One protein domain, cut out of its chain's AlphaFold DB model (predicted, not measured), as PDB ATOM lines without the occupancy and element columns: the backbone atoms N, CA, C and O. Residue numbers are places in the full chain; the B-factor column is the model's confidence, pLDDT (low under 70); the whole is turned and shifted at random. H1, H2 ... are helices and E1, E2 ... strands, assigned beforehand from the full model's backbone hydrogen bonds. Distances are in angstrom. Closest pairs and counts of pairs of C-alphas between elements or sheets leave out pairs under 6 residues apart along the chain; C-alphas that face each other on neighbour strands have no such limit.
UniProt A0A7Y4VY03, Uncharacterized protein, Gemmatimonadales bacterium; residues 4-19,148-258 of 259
ATOM      1  N   TRP A   4     132.477 163.571 208.789       97.25
ATOM      2  CA  TRP A   4     132.265 164.943 208.347       97.25
ATOM      3  C   TRP A   4     133.466 165.802 208.745       97.25
ATOM      4  O   TRP A   4     133.813 165.863 209.926       97.25
ATOM      5  N   ILE A   5     134.090 166.469 207.771       97.00
ATOM      6  CA  ILE A   5     135.335 167.234 207.937       97.00
ATOM      7  C   ILE A   5     135.104 168.725 207.707       97.00
ATOM      8  O   ILE A   5     134.395 169.122 206.780       97.00
ATOM      9  N   SER A   6     135.673 169.548 208.587       96.38
ATOM     10  CA  SER A   6     135.537 171.002 208.529       96.38
ATOM     11  C   SER A   6     136.010 171.532 207.177       96.38
ATOM     12  O   SER A   6     137.120 171.192 206.763       96.38
ATOM     13  N   PRO A   7     135.245 172.415 206.510       95.25
ATOM     14  CA  PRO A   7     135.682 173.026 205.258       95.25
ATOM     15  C   PRO A   7     136.890 173.956 205.449       95.25
ATOM     16  O   PRO A   7     137.522 174.324 204.463       95.25
ATOM     17  N   ALA A   8     137.255 174.299 206.693       94.69
ATOM     18  CA  ALA A   8     138.456 175.073 207.012       94.69
ATOM     19  C   ALA A   8     139.759 174.405 206.526       94.69
ATOM     20  O   ALA A   8     140.740 175.098 206.281       94.69
ATOM     21  N   ILE A   9     139.768 173.081 206.298       94.19
ATOM     22  CA  ILE A   9     140.911 172.395 205.662       94.19
ATOM     23  C   ILE A   9     141.215 172.943 204.265       94.19
ATOM     24  O   ILE A   9     142.338 172.836 203.799       94.19
ATOM     25  N   LEU A  10     140.225 173.529 203.587       93.69
ATOM     26  CA  LEU A  10     140.366 174.076 202.238       93.69
ATOM     27  C   LEU A  10     141.001 175.475 202.232       93.69
ATOM     28  O   LEU A  10     141.176 176.061 201.164       93.69
ATOM     29  N   GLU A  11     141.272 176.040 203.409       93.12
ATOM     30  CA  GLU A  11     141.998 177.304 203.596       93.12
ATOM     31  C   GLU A  11     143.492 177.075 203.853       93.12
ATOM     32  O   GLU A  11     144.277 178.022 203.856       93.12
ATOM     33  N   TRP A  12     143.893 175.821 204.068       93.44
ATOM     34  CA  TRP A  12     145.292 175.429 204.163       93.44
ATOM     35  C   TRP A  12     146.023 175.655 202.838       93.44
ATOM     36  O   TRP A  12     145.420 175.675 201.764       93.44
ATOM     37  N   ALA A  13     147.343 175.825 202.913       92.81
ATOM     38  CA  ALA A  13     148.140 176.113 201.731       92.81
ATOM     39  C   ALA A  13     148.221 174.872 200.827       92.81
ATOM     40  O   ALA A  13     148.622 173.807 201.309       92.81
ATOM     41  N   PRO A  14     147.869 174.986 199.534       93.69
ATOM     42  CA  PRO A  14     147.972 173.875 198.607       93.69
ATOM     43  C   PRO A  14     149.422 173.635 198.197       93.69
ATOM     44  O   PRO A  14     150.212 174.566 198.035       93.69
ATOM     45  N   PHE A  15     149.752 172.373 197.959       92.50
ATOM     46  CA  PHE A  15     150.998 171.969 197.325       92.50
ATOM     47  C   PHE A  15     150.751 170.785 196.391       92.50
ATOM     48  O   PHE A  15     149.833 169.993 196.588       92.50
ATOM     49  N   ILE A  16     151.565 170.671 195.345       93.94
ATOM     50  CA  ILE A  16     151.479 169.566 194.388       93.94
ATOM     51  C   ILE A  16     152.519 168.524 194.792       93.94
ATOM     52  O   ILE A  16     153.709 168.834 194.824       93.94
ATOM     53  N   GLU A  17     152.083 167.295 195.069       93.12
ATOM     54  CA  GLU A  17     152.994 166.180 195.356       93.12
ATOM     55  C   GLU A  17     153.448 165.500 194.068       93.12
ATOM     56  O   GLU A  17     154.635 165.235 193.875       93.12
ATOM     57  N   SER A  18     152.508 165.225 193.160       94.94
ATOM     58  CA  SER A  18     152.829 164.584 191.891       94.94
ATOM     59  C   SER A  18     151.868 164.958 190.769       94.94
ATOM     60  O   SER A  18     150.685 165.245 190.966       94.94
ATOM     61  N   TYR A  19     152.391 164.922 189.548       96.12
ATOM     62  CA  TYR A  19     151.637 165.160 188.328       96.12
ATOM     63  C   TYR A  19     152.165 164.280 187.195       96.12
ATOM     64  O   TYR A  19     153.334 163.891 187.158       96.12
ATOM     65  N   ASP A 148     148.422 163.793 192.594       95.25
ATOM     66  CA  ASP A 148     148.477 163.920 194.041       95.25
ATOM     67  C   ASP A 148     148.774 165.380 194.401       95.25
ATOM     68  O   ASP A 148     149.723 165.986 193.885       95.25
ATOM     69  N   ALA A 149     147.936 165.946 195.255       95.81
ATOM     70  CA  ALA A 149     148.102 167.270 195.823       95.81
ATOM     71  C   ALA A 149     147.786 167.208 197.311       95.81
ATOM     72  O   ALA A 149     146.988 166.387 197.755       95.81
ATOM     73  N   GLY A 150     148.371 168.105 198.085       93.56
ATOM     74  CA  GLY A 150     148.080 168.216 199.498       93.56
ATOM     75  C   GLY A 150     147.677 169.619 199.904       93.56
ATOM     76  O   GLY A 150     147.827 170.585 199.157       93.56
ATOM     77  N   LEU A 151     147.146 169.703 201.115       94.38
ATOM     78  CA  LEU A 151     146.868 170.944 201.816       94.38
ATOM     79  C   LEU A 151     147.558 170.872 203.178       94.38
ATOM     80  O   LEU A 151     147.434 169.863 203.878       94.38
ATOM     81  N   ASP A 152     148.287 171.923 203.541       92.19
ATOM     82  CA  ASP A 152     149.082 171.995 204.771       92.19
ATOM     83  C   ASP A 152     148.701 173.220 205.619       92.19
ATOM     84  O   ASP A 152     148.705 174.364 205.144       92.19
ATOM     85  N   ALA A 153     148.392 172.978 206.896       90.25
ATOM     86  CA  ALA A 153     148.055 174.014 207.871       90.25
ATOM     87  C   ALA A 153     149.209 174.999 208.134       90.25
ATOM     88  O   ALA A 153     148.978 176.142 208.526       90.25
ATOM     89  N   SER A 154     150.452 174.558 207.938       83.69
ATOM     90  CA  SER A 154     151.672 175.304 208.265       83.69
ATOM     91  C   SER A 154     152.090 176.326 207.199       83.69
ATOM     92  O   SER A 154     153.037 177.094 207.409       83.69
ATOM     93  N   GLY A 155     151.430 176.327 206.037       76.50
ATOM     94  CA  GLY A 155     151.843 177.158 204.909       76.50
ATOM     95  C   GLY A 155     153.134 176.682 204.234       76.50
ATOM     96  O   GLY A 155     153.897 177.516 203.747       76.50
ATOM     97  N   GLY A 156     153.421 175.374 204.251       66.62
ATOM     98  CA  GLY A 156     154.628 174.792 203.649       66.62
ATOM     99  C   GLY A 156     155.893 174.948 204.499       66.62
ATOM    100  O   GLY A 156     157.007 174.757 204.009       66.62
ATOM    101  N   ARG A 157     155.748 175.308 205.778       62.97
ATOM    102  CA  ARG A 157     156.838 175.233 206.755       62.97
ATOM    103  C   ARG A 157     156.813 173.820 207.321       62.97
ATOM    104  O   ARG A 157     155.813 173.450 207.899       62.97
ATOM    105  N   HIS A 158     157.896 173.057 207.195       54.38
ATOM    106  CA  HIS A 158     158.010 171.632 207.574       54.38
ATOM    107  C   HIS A 158     157.682 171.233 209.048       54.38
ATOM    108  O   HIS A 158     158.137 170.192 209.513       54.38
ATOM    109  N   ASP A 159     156.905 172.007 209.809       56.50
ATOM    110  CA  ASP A 159     156.244 171.566 211.041       56.50
ATOM    111  C   ASP A 159     154.900 170.883 210.681       56.50
ATOM    112  O   ASP A 159     153.814 171.461 210.739       56.50
ATOM    113  N   GLU A 160     155.012 169.619 210.259       62.41
ATOM    114  CA  GLU A 160     154.003 168.738 209.636       62.41
ATOM    115  C   GLU A 160     152.874 168.250 210.576       62.41
ATOM    116  O   GLU A 160     152.567 167.051 210.637       62.41
ATOM    117  N   HIS A 161     152.235 169.106 211.373       79.44
ATOM    118  CA  HIS A 161     151.250 168.599 212.342       79.44
ATOM    119  C   HIS A 161     149.922 168.192 211.711       79.44
ATOM    120  O   HIS A 161     149.444 167.095 212.006       79.44
ATOM    121  N   HIS A 162     149.383 168.995 210.800       90.75
ATOM    122  CA  HIS A 162     148.119 168.703 210.133       90.75
ATOM    123  C   HIS A 162     148.257 168.948 208.641       90.75
ATOM    124  O   HIS A 162     148.656 170.025 208.204       90.75
ATOM    125  N   HIS A 163     147.948 167.917 207.874       93.44
ATOM    126  CA  HIS A 163     147.999 167.945 206.426       93.44
ATOM    127  C   HIS A 163     146.993 166.941 205.891       93.44
ATOM    128  O   HIS A 163     146.685 165.946 206.553       93.44
ATOM    129  N   ILE A 164     146.530 167.180 204.677       95.12
ATOM    130  CA  ILE A 164     145.759 166.209 203.910       95.12
ATOM    131  C   ILE A 164     146.393 166.037 202.542       95.12
ATOM    132  O   ILE A 164     146.948 166.980 201.989       95.12
ATOM    133  N   ARG A 165     146.295 164.827 202.014       95.94
ATOM    134  CA  ARG A 165     146.635 164.446 200.652       95.94
ATOM    135  C   ARG A 165     145.366 164.044 199.933       95.94
ATOM    136  O   ARG A 165     144.491 163.376 200.493       95.94
ATOM    137  N   LEU A 166     145.295 164.479 198.693       96.38
ATOM    138  CA  LEU A 166     144.187 164.331 197.780       96.38
ATOM    139  C   LEU A 166     144.741 163.643 196.545       96.38
ATOM    140  O   LEU A 166     145.555 164.211 195.817       96.38
ATOM    141  N   ARG A 167     144.275 162.425 196.300       96.00
ATOM    142  CA  ARG A 167     144.682 161.655 195.135       96.00
ATOM    143  C   ARG A 167     143.501 161.437 194.206       96.00
ATOM    144  O   ARG A 167     142.406 161.072 194.630       96.00
ATOM    145  N   TRP A 168     143.741 161.642 192.919       94.31
ATOM    146  CA  TRP A 168     142.785 161.375 191.847       94.31
ATOM    147  C   TRP A 168     143.530 160.874 190.595       94.31
ATOM    148  O   TRP A 168     144.741 161.041 190.476       94.31
ATOM    149  N   ASP A 169     142.848 160.222 189.652       93.31
ATOM    150  CA  ASP A 169     143.486 159.779 188.398       93.31
ATOM    151  C   ASP A 169     142.510 159.908 187.225       93.31
ATOM    152  O   ASP A 169     141.993 158.904 186.715       93.31
ATOM    153  N   PRO A 170     142.194 161.137 186.789       92.56
ATOM    154  CA  PRO A 170     141.304 161.324 185.660       92.56
ATOM    155  C   PRO A 170     141.956 160.805 184.354       92.56
ATOM    156  O   PRO A 170     143.175 160.902 184.172       92.56
ATOM    157  N   PRO A 171     141.178 160.203 183.432       91.19
ATOM    158  CA  PRO A 171     139.729 159.968 183.486       91.19
ATOM    159  C   PRO A 171     139.347 158.601 184.100       91.19
ATOM    160  O   PRO A 171     138.179 158.197 184.028       91.19
ATOM    161  N   LYS A 172     140.324 157.849 184.628       89.81
ATOM    162  CA  LYS A 172     140.155 156.464 185.102       89.81
ATOM    163  C   LYS A 172     139.394 156.404 186.422       89.81
ATOM    164  O   LYS A 172     138.443 155.634 186.534       89.81
ATOM    165  N   ASN A 173     139.791 157.231 187.383       87.50
ATOM    166  CA  ASN A 173     139.172 157.352 188.692       87.50
ATOM    167  C   ASN A 173     138.887 158.827 188.997       87.50
ATOM    168  O   ASN A 173     139.806 159.635 189.124       87.50
ATOM    169  N   LEU A 174     137.599 159.160 189.090       86.56
ATOM    170  CA  LEU A 174     137.112 160.505 189.412       86.56
ATOM    171  C   LEU A 174     136.733 160.652 190.891       86.56
ATOM    172  O   LEU A 174     136.391 161.753 191.325       86.56
ATOM    173  N   GLY A 175     136.772 159.547 191.644       91.25
ATOM    174  CA  GLY A 175     136.692 159.576 193.094       91.25
ATOM    175  C   GLY A 175     137.986 160.145 193.661       91.25
ATOM    176  O   GLY A 175     139.073 159.810 193.190       91.25
ATOM    177  N   ILE A 176     137.850 161.014 194.658       95.00
ATOM    178  CA  ILE A 176     138.988 161.634 195.329       95.00
ATOM    179  C   ILE A 176     139.302 160.800 196.563       95.00
ATOM    180  O   ILE A 176     138.479 160.687 197.477       95.00
ATOM    181  N   GLU A 177     140.484 160.200 196.564       96.06
ATOM    182  CA  GLU A 177     141.064 159.574 197.743       96.06
ATOM    183  C   GLU A 177     141.596 160.670 198.659       96.06
ATOM    184  O   GLU A 177     142.262 161.610 198.227       96.06
ATOM    185  N   PHE A 178     141.264 160.546 199.931       94.06
ATOM    186  CA  PHE A 178     141.563 161.501 200.976       94.06
ATOM    187  C   PHE A 178     142.387 160.788 202.039       94.06
ATOM    188  O   PHE A 178     141.961 159.738 202.523       94.06
ATOM    189  N   GLN A 179     143.528 161.346 202.442       96.25
ATOM    190  CA  GLN A 179     144.246 160.857 203.619       96.25
ATOM    191  C   GLN A 179     144.988 161.962 204.356       96.25
ATOM    192  O   GLN A 179     145.544 162.846 203.716       96.25
ATOM    193  N   GLY A 180     145.046 161.924 205.682       95.19
ATOM    194  CA  GLY A 180     145.801 162.934 206.414       95.19
ATOM    195  C   GLY A 180     145.528 163.012 207.905       95.19
ATOM    196  O   GLY A 180     144.658 162.325 208.444       95.19
ATOM    197  N   TRP A 181     146.287 163.895 208.550       94.56
ATOM    198  CA  TRP A 181     146.134 164.248 209.958       94.56
ATOM    199  C   TRP A 181     145.311 165.523 210.103       94.56
ATOM    200  O   TRP A 181     145.650 166.566 209.541       94.56
ATOM    201  N   LEU A 182     144.259 165.440 210.910       95.62
ATOM    202  CA  LEU A 182     143.289 166.502 211.140       95.62
ATOM    203  C   LEU A 182     143.179 166.820 212.636       95.62
ATOM    204  O   LEU A 182     143.227 165.898 213.459       95.62
ATOM    205  N   PRO A 183     142.934 168.090 213.004       95.25
ATOM    206  CA  PRO A 183     142.511 168.422 214.354       95.25
ATOM    207  C   PRO A 183     141.230 167.664 214.705       95.25
ATOM    208  O   PRO A 183     140.268 167.675 213.933       95.25
ATOM    209  N   HIS A 184     141.163 167.053 215.885       95.44
ATOM    210  CA  HIS A 184     139.970 166.290 216.288       95.44
ATOM    211  C   HIS A 184     138.685 167.130 216.297       95.44
ATOM    212  O   HIS A 184     137.600 166.633 216.014       95.44
ATOM    213  N   THR A 185     138.808 168.432 216.563       96.00
ATOM    214  CA  THR A 185     137.705 169.400 216.521       96.00
ATOM    215  C   THR A 185     137.122 169.601 215.122       96.00
ATOM    216  O   THR A 185     136.019 170.130 214.983       96.00
ATOM    217  N   TRP A 186     137.864 169.228 214.078       96.75
ATOM    218  CA  TRP A 186     137.465 169.380 212.680       96.75
ATOM    219  C   TRP A 186     136.821 168.122 212.108       96.75
ATOM    220  O   TRP A 186     136.347 168.163 210.977       96.75
ATOM    221  N   VAL A 187     136.769 167.041 212.884       97.19
ATOM    222  CA  VAL A 187     136.187 165.763 212.486       97.19
ATOM    223  C   VAL A 187     134.927 165.501 213.308       97.19
ATOM    224  O   VAL A 187     134.880 165.751 214.511       97.19
ATOM    225  N   SER A 188     133.870 165.028 212.655       96.88
ATOM    226  CA  SER A 188     132.593 164.710 213.289       96.88
ATOM    227  C   SER A 188     132.015 163.424 212.717       96.88
ATOM    228  O   SER A 188     131.935 163.262 211.504       96.88
ATOM    229  N   GLU A 189     131.563 162.519 213.579       96.31
ATOM    230  CA  GLU A 189     130.820 161.319 213.161       96.31
ATOM    231  C   GLU A 189     129.327 161.616 212.946       96.31
ATOM    232  O   GLU A 189     128.622 160.869 212.272       96.31
ATOM    233  N   SER A 190     128.836 162.738 213.482       96.25
ATOM    234  CA  SER A 190     127.491 163.242 213.217       96.25
ATOM    235  C   SER A 190     127.484 164.230 212.056       96.25
ATOM    236  O   SER A 190     128.455 164.962 211.834       96.25
ATOM    237  N   VAL A 191     126.359 164.259 211.336       95.25
ATOM    238  CA  VAL A 191     126.122 165.187 210.225       95.25
ATOM    239  C   VAL A 191     126.284 166.621 210.707       95.25
ATOM    240  O   VAL A 191     125.657 167.029 211.687       95.25
ATOM    241  N   LYS A 192     127.092 167.398 209.984       94.19
ATOM    242  CA  LYS A 192     127.236 168.833 210.214       94.19
ATOM    243  C   LYS A 192     127.014 169.611 208.912       94.19
ATOM    244  O   LYS A 192     127.599 169.249 207.890       94.19
ATOM    245  N   PRO A 193     126.198 170.679 208.924       91.50
ATOM    246  CA  PRO A 193     125.998 171.523 207.748       91.50
ATOM    247  C   PRO A 193     127.324 172.073 207.217       91.50
ATOM    248  O   PRO A 193     128.158 172.516 208.002       91.50
ATOM    249  N   HIS A 194     127.498 172.073 205.894       91.25
ATOM    250  CA  HIS A 194     128.685 172.592 205.191       91.25
ATOM    251  C   HIS A 194     130.003 171.830 205.415       91.25
ATOM    252  O   HIS A 194     131.028 172.237 204.873       91.25
ATOM    253  N   PHE A 195     129.995 170.733 206.177       94.75
ATOM    254  CA  PHE A 195     131.157 169.853 206.283       94.75
ATOM    255  C   PHE A 195     131.282 168.973 205.033       94.75
ATOM    256  O   PHE A 195     130.285 168.547 204.443       94.75
ATOM    257  N   LEU A 196     132.526 168.668 204.668       95.75
ATOM    258  CA  LEU A 196     132.857 167.700 203.630       95.75
ATOM    259  C   LEU A 196     132.557 166.298 204.151       95.75
ATOM    260  O   LEU A 196     132.968 165.952 205.258       95.75
ATOM    261  N   ALA A 197     131.860 165.486 203.367       96.06
ATOM    262  CA  ALA A 197     131.532 164.122 203.759       96.06
ATOM    263  C   ALA A 197     132.554 163.147 203.168       96.06
ATOM    264  O   ALA A 197     132.819 163.172 201.966       96.06
ATOM    265  N   VAL A 198     133.111 162.279 204.007       96.62
ATOM    266  CA  VAL A 198     134.093 161.258 203.634       96.62
ATOM    267  C   VAL A 198     133.591 159.893 204.080       96.62
ATOM    268  O   VAL A 198     133.106 159.723 205.201       96.62
ATOM    269  N   GLU A 199     133.701 158.912 203.194       96.81
ATOM    270  CA  GLU A 199     133.534 157.501 203.521       96.81
ATOM    271  C   GLU A 199     134.893 156.959 203.998       96.81
ATOM    272  O   GLU A 199     135.805 156.818 203.179       96.81
ATOM    273  N   PRO A 200     135.084 156.738 205.314       97.25
ATOM    274  CA  PRO A 200     136.360 156.311 205.860       97.25
ATOM    275  C   PRO A 200     136.643 154.850 205.489       97.25
ATOM    276  O   PRO A 200     135.800 153.973 205.662       97.25
ATOM    277  N   GLU A 201     137.863 154.597 205.035       97.25
ATOM    278  CA  GLU A 201     138.477 153.267 204.990       97.25
ATOM    279  C   GLU A 201     139.262 152.994 206.280       97.25
ATOM    280  O   GLU A 201     139.321 151.862 206.751       97.25
ATOM    281  N   GLU A 202     139.844 154.045 206.860       96.12
ATOM    282  CA  GLU A 202     140.624 154.004 208.090       96.12
ATOM    283  C   GLU A 202     140.355 155.273 208.903       96.12
ATOM    284  O   GLU A 202     140.394 156.385 208.374       96.12
ATOM    285  N   LEU A 203     140.090 155.109 210.197       95.81
ATOM    286  CA  LEU A 203     139.897 156.200 211.145       95.81
ATOM    287  C   LEU A 203     140.573 155.808 212.455       95.81
ATOM    288  O   LEU A 203     140.215 154.798 213.059       95.81
ATOM    289  N   SER A 204     141.550 156.594 212.885       94.25
ATOM    290  CA  SER A 204     142.304 156.335 214.114       94.25
ATOM    291  C   SER A 204     142.698 157.645 214.776       94.25
ATOM    292  O   SER A 204     142.774 158.694 214.133       94.25
ATOM    293  N   ARG A 205     142.916 157.608 216.085       91.81
ATOM    294  CA  ARG A 205     143.401 158.756 216.847       91.81
ATOM    295  C   ARG A 205     144.906 158.670 216.992       91.81
ATOM    296  O   ARG A 205     145.474 157.583 216.976       91.81
ATOM    297  N   ALA A 206     145.556 159.809 217.201       87.31
ATOM    298  CA  ALA A 206     146.994 159.867 217.419       87.31
ATOM    299  C   ALA A 206     147.431 158.895 218.527       87.31
ATOM    300  O   ALA A 206     148.385 158.151 218.328       87.31
ATOM    301  N   VAL A 207     146.675 158.820 219.632       84.00
ATOM    302  CA  VAL A 207     146.923 157.868 220.729       84.00
ATOM    303  C   VAL A 207     147.016 156.401 220.282       84.00
ATOM    304  O   VAL A 207     147.848 155.672 220.816       84.00
ATOM    305  N   ASP A 208     146.247 155.988 219.273       82.75
ATOM    306  CA  ASP A 208     146.195 154.598 218.798       82.75
ATOM    307  C   ASP A 208     147.472 154.199 218.034       82.75
ATOM    308  O   ASP A 208     147.857 153.030 218.007       82.75
ATOM    309  N   HIS A 209     148.176 155.174 217.450       74.94
ATOM    310  CA  HIS A 209     149.454 154.956 216.757       74.94
ATOM    311  C   HIS A 209     150.647 154.862 217.720       74.94
ATOM    312  O   HIS A 209     151.738 154.463 217.314       74.94
ATOM    313  N   PHE A 210     150.458 155.199 219.002       64.44
ATOM    314  CA  PHE A 210     151.517 155.189 220.019       64.44
ATOM    315  C   PHE A 210     151.497 153.953 220.933       64.44
ATOM    316  O   PHE A 210     152.196 153.961 221.938       64.44
ATOM    317  N   THR A 211     150.725 152.899 220.650       56.62
ATOM    318  CA  THR A 211     150.571 151.748 221.573       56.62
ATOM    319  C   THR A 211     151.249 150.443 221.128       56.62
ATOM    320  O   THR A 211     150.888 149.371 221.608       56.62
ATOM    321  N   GLY A 212     152.245 150.491 220.236       55.72
ATOM    322  CA  GLY A 212     153.078 149.317 219.921       55.72
ATOM    323  C   GLY A 212     153.993 148.907 221.094       55.72
ATOM    324  O   GLY A 212     154.372 149.768 221.886       55.72
ATOM    325  N   PRO A 213     154.369 147.617 221.247       47.66
ATOM    326  CA  PRO A 213     155.318 147.196 222.278       47.66
ATOM    327  C   PRO A 213     156.692 147.809 221.985       47.66
ATOM    328  O   PRO A 213     157.395 147.392 221.068       47.66
ATOM    329  N   PHE A 214     157.062 148.836 222.745       56.19
ATOM    330  CA  PHE A 214     158.329 149.535 222.570       56.19
ATOM    331  C   PHE A 214     159.468 148.749 223.217       56.19
ATOM    332  O   PHE A 214     159.482 148.544 224.430       56.19
ATOM    333  N   THR A 215     160.441 148.327 222.416       54.97
ATOM    334  CA  THR A 215     161.741 147.855 222.906       54.97
ATOM    335  C   THR A 215     162.640 149.060 223.192       54.97
ATOM    336  O   THR A 215     162.708 149.979 222.380       54.97
ATOM    337  N   GLU A 216     163.317 149.067 224.342       51.75
ATOM    338  CA  GLU A 216     164.036 150.214 224.940       51.75
ATOM    339  C   GLU A 216     165.163 150.857 224.102       51.75
ATOM    340  O   GLU A 216     165.663 151.914 224.487       51.75
ATOM    341  N   ASP A 217     165.564 150.285 222.965       61.03
ATOM    342  CA  ASP A 217     166.851 150.607 222.328       61.03
ATOM    343  C   ASP A 217     166.790 151.595 221.148       61.03
ATOM    344  O   ASP A 217     167.650 151.599 220.268       61.03
ATOM    345  N   ASP A 218     165.767 152.445 221.078       55.62
ATOM    346  CA  ASP A 218     165.441 153.087 219.809       55.62
ATOM    347  C   ASP A 218     165.615 154.616 219.837       55.62
ATOM    348  O   ASP A 218     164.739 155.409 220.189       55.62
ATOM    349  N   ARG A 219     166.803 155.073 219.428       54.91
ATOM    350  CA  ARG A 219     167.092 156.490 219.131       54.91
ATOM    351  C   ARG A 219     166.106 157.055 218.087       54.91
ATOM    352  O   ARG A 219     165.730 158.225 218.172       54.91
ATOM    353  N   THR A 220     165.605 156.191 217.201       57.78
ATOM    354  CA  THR A 220     164.529 156.437 216.227       57.78
ATOM    355  C   THR A 220     163.187 156.715 216.904       57.78
ATOM    356  O   THR A 220     162.440 157.583 216.457       57.78
ATOM    357  N   LEU A 221     162.904 156.060 218.035       53.06
ATOM    358  CA  LEU A 221     161.707 156.293 218.843       53.06
ATOM    359  C   LEU A 221     161.761 157.649 219.535       53.06
ATOM    360  O   LEU A 221     160.753 158.342 219.572       53.06
ATOM    361  N   ARG A 222     162.926 158.074 220.046       54.12
ATOM    362  CA  ARG A 222     163.055 159.436 220.586       54.12
ATOM    363  C   ARG A 222     162.790 160.473 219.507       54.12
ATOM    364  O   ARG A 222     162.002 161.359 219.785       54.12
ATOM    365  N   GLU A 223     163.354 160.332 218.307       57.31
ATOM    366  CA  GLU A 223     163.134 161.254 217.178       57.31
ATOM    367  C   GLU A 223     161.692 161.237 216.638       57.31
ATOM    368  O   GLU A 223     161.123 162.304 216.391       57.31
ATOM    369  N   ALA A 224     161.067 160.060 216.522       55.97
ATOM    370  CA  ALA A 224     159.652 159.919 216.182       55.97
ATOM    371  C   ALA A 224     158.767 160.554 217.263       55.97
ATOM    372  O   ALA A 224     157.888 161.356 216.957       55.97
ATOM    373  N   LEU A 225     159.054 160.300 218.542       53.59
ATOM    374  CA  LEU A 225     158.375 160.950 219.658       53.59
ATOM    375  C   LEU A 225     158.632 162.461 219.678       53.59
ATOM    376  O   LEU A 225     157.706 163.183 220.008       53.59
ATOM    377  N   THR A 226     159.801 162.998 219.304       58.41
ATOM    378  CA  THR A 226     159.997 164.463 219.222       58.41
ATOM    379  C   THR A 226     159.219 165.091 218.069       58.41
ATOM    380  O   THR A 226     158.681 166.181 218.251       58.41
ATOM    381  N   ARG A 227     159.112 164.417 216.912       56.97
ATOM    382  CA  ARG A 227     158.279 164.876 215.781       56.97
ATOM    383  C   ARG A 227     156.780 164.777 216.089       56.97
ATOM    384  O   ARG A 227     156.008 165.634 215.667       56.97
ATOM    385  N   HIS A 228     156.373 163.780 216.874       54.88
ATOM    386  CA  HIS A 228     154.973 163.512 217.205       54.88
ATOM    387  C   HIS A 228     154.487 164.097 218.548       54.88
ATOM    388  O   HIS A 228     153.280 164.229 218.737       54.88
ATOM    389  N   ARG A 229     155.378 164.537 219.451       52.75
ATOM    390  CA  ARG A 229     155.056 165.122 220.778       52.75
ATOM    391  C   ARG A 229     154.244 166.419 220.743       52.75
ATOM    392  O   ARG A 229     153.878 166.923 221.799       52.75
ATOM    393  N   ARG A 230     153.996 166.980 219.561       63.47
ATOM    394  CA  ARG A 230     153.250 168.232 219.379       63.47
ATOM    395  C   ARG A 230     151.803 168.043 218.913       63.47
ATOM    396  O   ARG A 230     151.085 169.035 218.855       63.47
ATOM    397  N   ARG A 231     151.364 166.822 218.581       73.94
ATOM    398  CA  ARG A 231     149.962 166.569 218.200       73.94
ATOM    399  C   ARG A 231     149.103 166.303 219.433       73.94
ATOM    400  O   ARG A 231     149.561 165.649 220.371       73.94
ATOM    401  N   ASP A 232     147.865 166.792 219.423       85.88
ATOM    402  CA  ASP A 232     146.890 166.438 220.457       85.88
ATOM    403  C   ASP A 232     146.621 164.922 220.344       85.88
ATOM    404  O   ASP A 232     146.364 164.440 219.239       85.88
ATOM    405  N   PRO A 233     146.664 164.136 221.436       87.56
ATOM    406  CA  PRO A 233     146.361 162.701 221.403       87.56
ATOM    407  C   PRO A 233     145.000 162.352 220.783       87.56
ATOM    408  O   PRO A 233     144.786 161.210 220.367       87.56
ATOM    409  N   LYS A 234     144.076 163.318 220.747       90.81
ATOM    410  CA  LYS A 234     142.752 163.182 220.140       90.81
ATOM    411  C   LYS A 234     142.748 163.410 218.634       90.81
ATOM    412  O   LYS A 234     141.765 163.012 218.011       90.81
ATOM    413  N   ASP A 235     143.776 164.055 218.073       93.38
ATOM    414  CA  ASP A 235     143.868 164.339 216.639       93.38
ATOM    415  C   ASP A 235     143.702 163.068 215.820       93.38
ATOM    416  O   ASP A 235     144.037 161.965 216.257       93.38
ATOM    417  N   VAL A 236     143.137 163.234 214.634       95.12
ATOM    418  CA  VAL A 236     142.566 162.134 213.874       95.12
ATOM    419  C   VAL A 236     143.387 161.909 212.618       95.12
ATOM    420  O   VAL A 236     143.591 162.833 211.830       95.12
ATOM    421  N   TRP A 237     143.814 160.669 212.418       95.50
ATOM    422  CA  TRP A 237     144.204 160.163 211.114       95.50
ATOM    423  C   TRP A 237     142.968 159.618 210.417       95.50
ATOM    424  O   TRP A 237     142.225 158.802 210.972       95.50
ATOM    425  N   LEU A 238     142.747 160.078 209.194       96.75
ATOM    426  CA  LEU A 238     141.636 159.647 208.364       96.75
ATOM    427  C   LEU A 238     142.169 159.285 206.988       96.75
ATOM    428  O   LEU A 238     142.848 160.103 206.375       96.75
ATOM    429  N   ARG A 239     141.800 158.103 206.492       97.50
ATOM    430  CA  ARG A 239     141.910 157.709 205.087       97.50
ATOM    431  C   ARG A 239     140.540 157.288 204.580       97.50
ATOM    432  O   ARG A 239     139.828 156.555 205.264       97.50
ATOM    433  N   GLY A 240     140.158 157.725 203.391       97.00
ATOM    434  CA  GLY A 240     138.855 157.400 202.823       97.00
ATOM    435  C   GLY A 240     138.625 158.011 201.450       97.00
ATOM    436  O   GLY A 240     139.558 158.455 200.783       97.00
ATOM    437  N   LYS A 241     137.360 158.048 201.035       96.19
ATOM    438  CA  LYS A 241     136.932 158.642 199.763       96.19
ATOM    439  C   LYS A 241     135.986 159.804 200.002       96.19
ATOM    440  O   LYS A 241     135.048 159.698 200.791       96.19
ATOM    441  N   LEU A 242     136.221 160.911 199.305       94.88
ATOM    442  CA  LEU A 242     135.328 162.061 199.359       94.88
ATOM    443  C   LEU A 242     133.990 161.713 198.698       94.88
ATOM    444  O   LEU A 242     133.942 161.260 197.552       94.88
ATOM    445  N   ILE A 243     132.894 161.989 199.399       92.69
ATOM    446  CA  ILE A 243     131.549 161.915 198.840       92.69
ATOM    447  C   ILE A 243     131.319 163.208 198.063       92.69
ATOM    448  O   ILE A 243     131.151 164.292 198.623       92.69
ATOM    449  N   SER A 244     131.329 163.096 196.745       80.00
ATOM    450  CA  SER A 244     131.380 164.228 195.820       80.00
ATOM    451  C   SER A 244     130.147 165.136 195.806       80.00
ATOM    452  O   SER A 244     130.232 166.280 195.371       80.00
ATOM    453  N   ALA A 245     129.012 164.656 196.318       79.94
ATOM    454  CA  ALA A 245     127.805 165.460 196.509       79.94
ATOM    455  C   ALA A 245     127.867 166.365 197.759       79.94
ATOM    456  O   ALA A 245     126.889 167.041 198.075       79.94
ATOM    457  N   SER A 246     128.981 166.359 198.502       83.75
ATOM    458  CA  SER A 246     129.118 167.171 199.711       83.75
ATOM    459  C   SER A 246     129.341 168.660 199.402       83.75
ATOM    460  O   SER A 246     129.986 169.005 198.405       83.75
ATOM    461  N   PRO A 247     128.825 169.572 200.248       82.75
ATOM    462  CA  PRO A 247     129.094 171.000 200.116       82.75
ATOM    463  C   PRO A 247     130.597 171.290 200.109       82.75
ATOM    464  O   PRO A 247     131.329 170.781 200.953       82.75
ATOM    465  N   GLY A 248     131.061 172.123 199.176       85.00
ATOM    466  CA  GLY A 248     132.474 172.497 199.072       85.00
ATOM    467  C   GLY A 248     133.365 171.489 198.339       85.00
ATOM    468  O   GLY A 248     134.547 171.779 198.158       85.00
ATOM    469  N   ALA A 249     132.828 170.360 197.854       88.62
ATOM    470  CA  ALA A 249     133.584 169.413 197.029       88.62
ATOM    471  C   ALA A 249     134.232 170.096 195.807       88.62
ATOM    472  O   ALA A 249     135.359 169.768 195.451       88.62
ATOM    473  N   GLU A 250     133.577 171.104 195.222       90.19
ATOM    474  CA  GLU A 250     134.101 171.920 194.113       90.19
ATOM    475  C   GLU A 250     135.487 172.521 194.397       90.19
ATOM    476  O   GLU A 250     136.368 172.491 193.541       90.19
ATOM    477  N   ARG A 251     135.732 172.975 195.632       91.75
ATOM    478  CA  ARG A 251     137.020 173.554 196.026       91.75
ATOM    479  C   ARG A 251     138.120 172.498 196.081       91.75
ATOM    480  O   ARG A 251     139.270 172.818 195.805       91.75
ATOM    481  N   VAL A 252     137.779 171.245 196.383       92.88
ATOM    482  CA  VAL A 252     138.729 170.122 196.306       92.88
ATOM    483  C   VAL A 252     139.136 169.887 194.851       92.88
ATOM    484  O   VAL A 252     140.318 169.715 194.560       92.88
ATOM    485  N   TYR A 253     138.178 169.961 193.922       92.81
ATOM    486  CA  TYR A 253     138.470 169.904 192.490       92.81
ATOM    487  C   TYR A 253     139.344 171.078 192.034       92.81
ATOM    488  O   TYR A 253     140.232 170.858 191.221       92.81
ATOM    489  N   HIS A 254     139.169 172.289 192.571       92.81
ATOM    490  CA  HIS A 254     140.046 173.424 192.245       92.81
ATOM    491  C   HIS A 254     141.505 173.168 192.647       92.81
ATOM    492  O   HIS A 254     142.396 173.383 191.830       92.81
ATOM    493  N   VAL A 255     141.747 172.614 193.842       92.69
ATOM    494  CA  VAL A 255     143.102 172.218 194.277       92.69
ATOM    495  C   VAL A 255     143.702 171.197 193.312       92.69
ATOM    496  O   VAL A 255     144.836 171.345 192.864       92.69
ATOM    497  N   LEU A 256     142.916 170.188 192.936       93.44
ATOM    498  CA  LEU A 256     143.343 169.137 192.014       93.44
ATOM    499  C   LEU A 256     143.497 169.624 190.562       93.44
ATOM    500  O   LEU A 256     144.225 169.017 189.783       93.44
ATOM    501  N   LEU A 257     142.863 170.736 190.193       92.69
ATOM    502  CA  LEU A 257     143.037 171.421 188.909       92.69
ATOM    503  C   LEU A 257     144.153 172.483 188.949       92.69
ATOM    504  O   LEU A 257     144.520 173.006 187.898       92.69
ATOM    505  N   GLY A 258     144.713 172.788 190.123       89.25
ATOM    506  CA  GLY A 258     145.744 173.814 190.294       89.25
ATOM    507  C   GLY A 258     145.236 175.242 190.067       89.25
ATOM    508  O   GLY A 258     145.953 176.044 189.467       89.25
TER     509      GLY A 258
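This is residues 4 to 19 and 148 to 258 of the 259 residues of an uncharacterized protein of Gemmatimonadales bacterium (UniProt A0A7Y4VY03). A twisted wall of six strands, E1 to E6, has H4 crossing one face and the short H1 packed on that same face, while residues 211 to 224, of which 219 to 224 belong to H3, stick out from the body. The printed part has 127 residues, with four named helices and six named strands in the order H1 E1 E2 E3 E4 E5 H2 H3 E6 H4. The sheet's order is E1 - E2 - E3 - E4 - E6 - E5, antiparallel throughout, and the class is mixed, helices and strands. The whole is compact, with a radius of gyration of the C-alphas of 15.7 A, and the C-alphas span 48 by 34 by 27 A.

H1, residues 7 to 11, is on the sheet at a height of 6.2 A, beside the strands and over none of them; its closest C-alphas to E2, residues 148 to 152, are those of Leu 10 and Leu 151, 7.2 A apart. E1, residues 13 to 19, is an edge strand and the antiparallel neighbour of E2, with N 15 and O 150 within hydrogen-bond range at 2.9 A. E2, E3 and E4 form a meander, each strand the antiparallel neighbour of the one before, with E3 at residues 163 to 169 and E4 at residues 173 to 182. E2 and E3 are a hairpin, with N 166 and O 149 at 2.7 A. E3 and E4 are a hairpin too, with N 165 and O 179 at 2.7 A. E5, residues 196 to 205, is the other edge strand and bends by 97 degrees at residue 201. H2, residues 206 to 210, only grazes the sheet with its residues 206 to 209. H3, residues 219 to 228, is not on the sheet and is apart from H2. E6, residues 236 to 242, is antiparallel to both its neighbours, E4 and E5: N 180 and O 238 are 2.9 A apart, and N 201 and O 239 are 2.8 A apart. H4, residues 249 to 257, is on the sheet at a height of 7.3 A, on the same face as H1. It lies over E3, but only just, with 3 of its 9 C-alphas falling on E3, and it runs across the strands, at 73 degrees to E3 on the local plane. The closest C-alphas of H4 and E2 are those of Leu 256 and Ala 149, 6.4 A apart. H1 and H4 are close but not clearly touching, their closest C-alphas, those of Leu 10 and Arg 251, 7.1 A apart. In H3 and H4 every O i to N i+4 pair is within hydrogen-bond range; H1 and H2 each have 0 of 1 such pairs but 2 of 2 O i to N i+3 pairs within range.

H1 begins at C-alpha 7, (135.682, 173.026, 205.258), and has five residues. E1 is 17.7 A long from first to last C-alpha, E2 has five residues, and E3 is 20.3 A long. E4 runs 24.6 A, from C-alpha 173 at (139.172, 157.352, 188.692) to C-alpha 182. E5 measures 19.1 A, H2 has five residues, H3 measures 14.1 A and E6 16.2 A. H4 is 12.6 A long and ends at C-alpha 257, (143.037, 171.421, 188.909).

The two C-alphas farthest apart, those of Asp 217 and Ala 245, are 49.1 A from each other. Residues 20 to 147 are not printed, and C-alphas 19 and 148 are 6.6 A apart across this cut. The link from E4 to E5, residues 183 to 195, is long. The mean pLDDT of the printed part is 85.1, with residues 156 to 160 and 210 to 230 under 70.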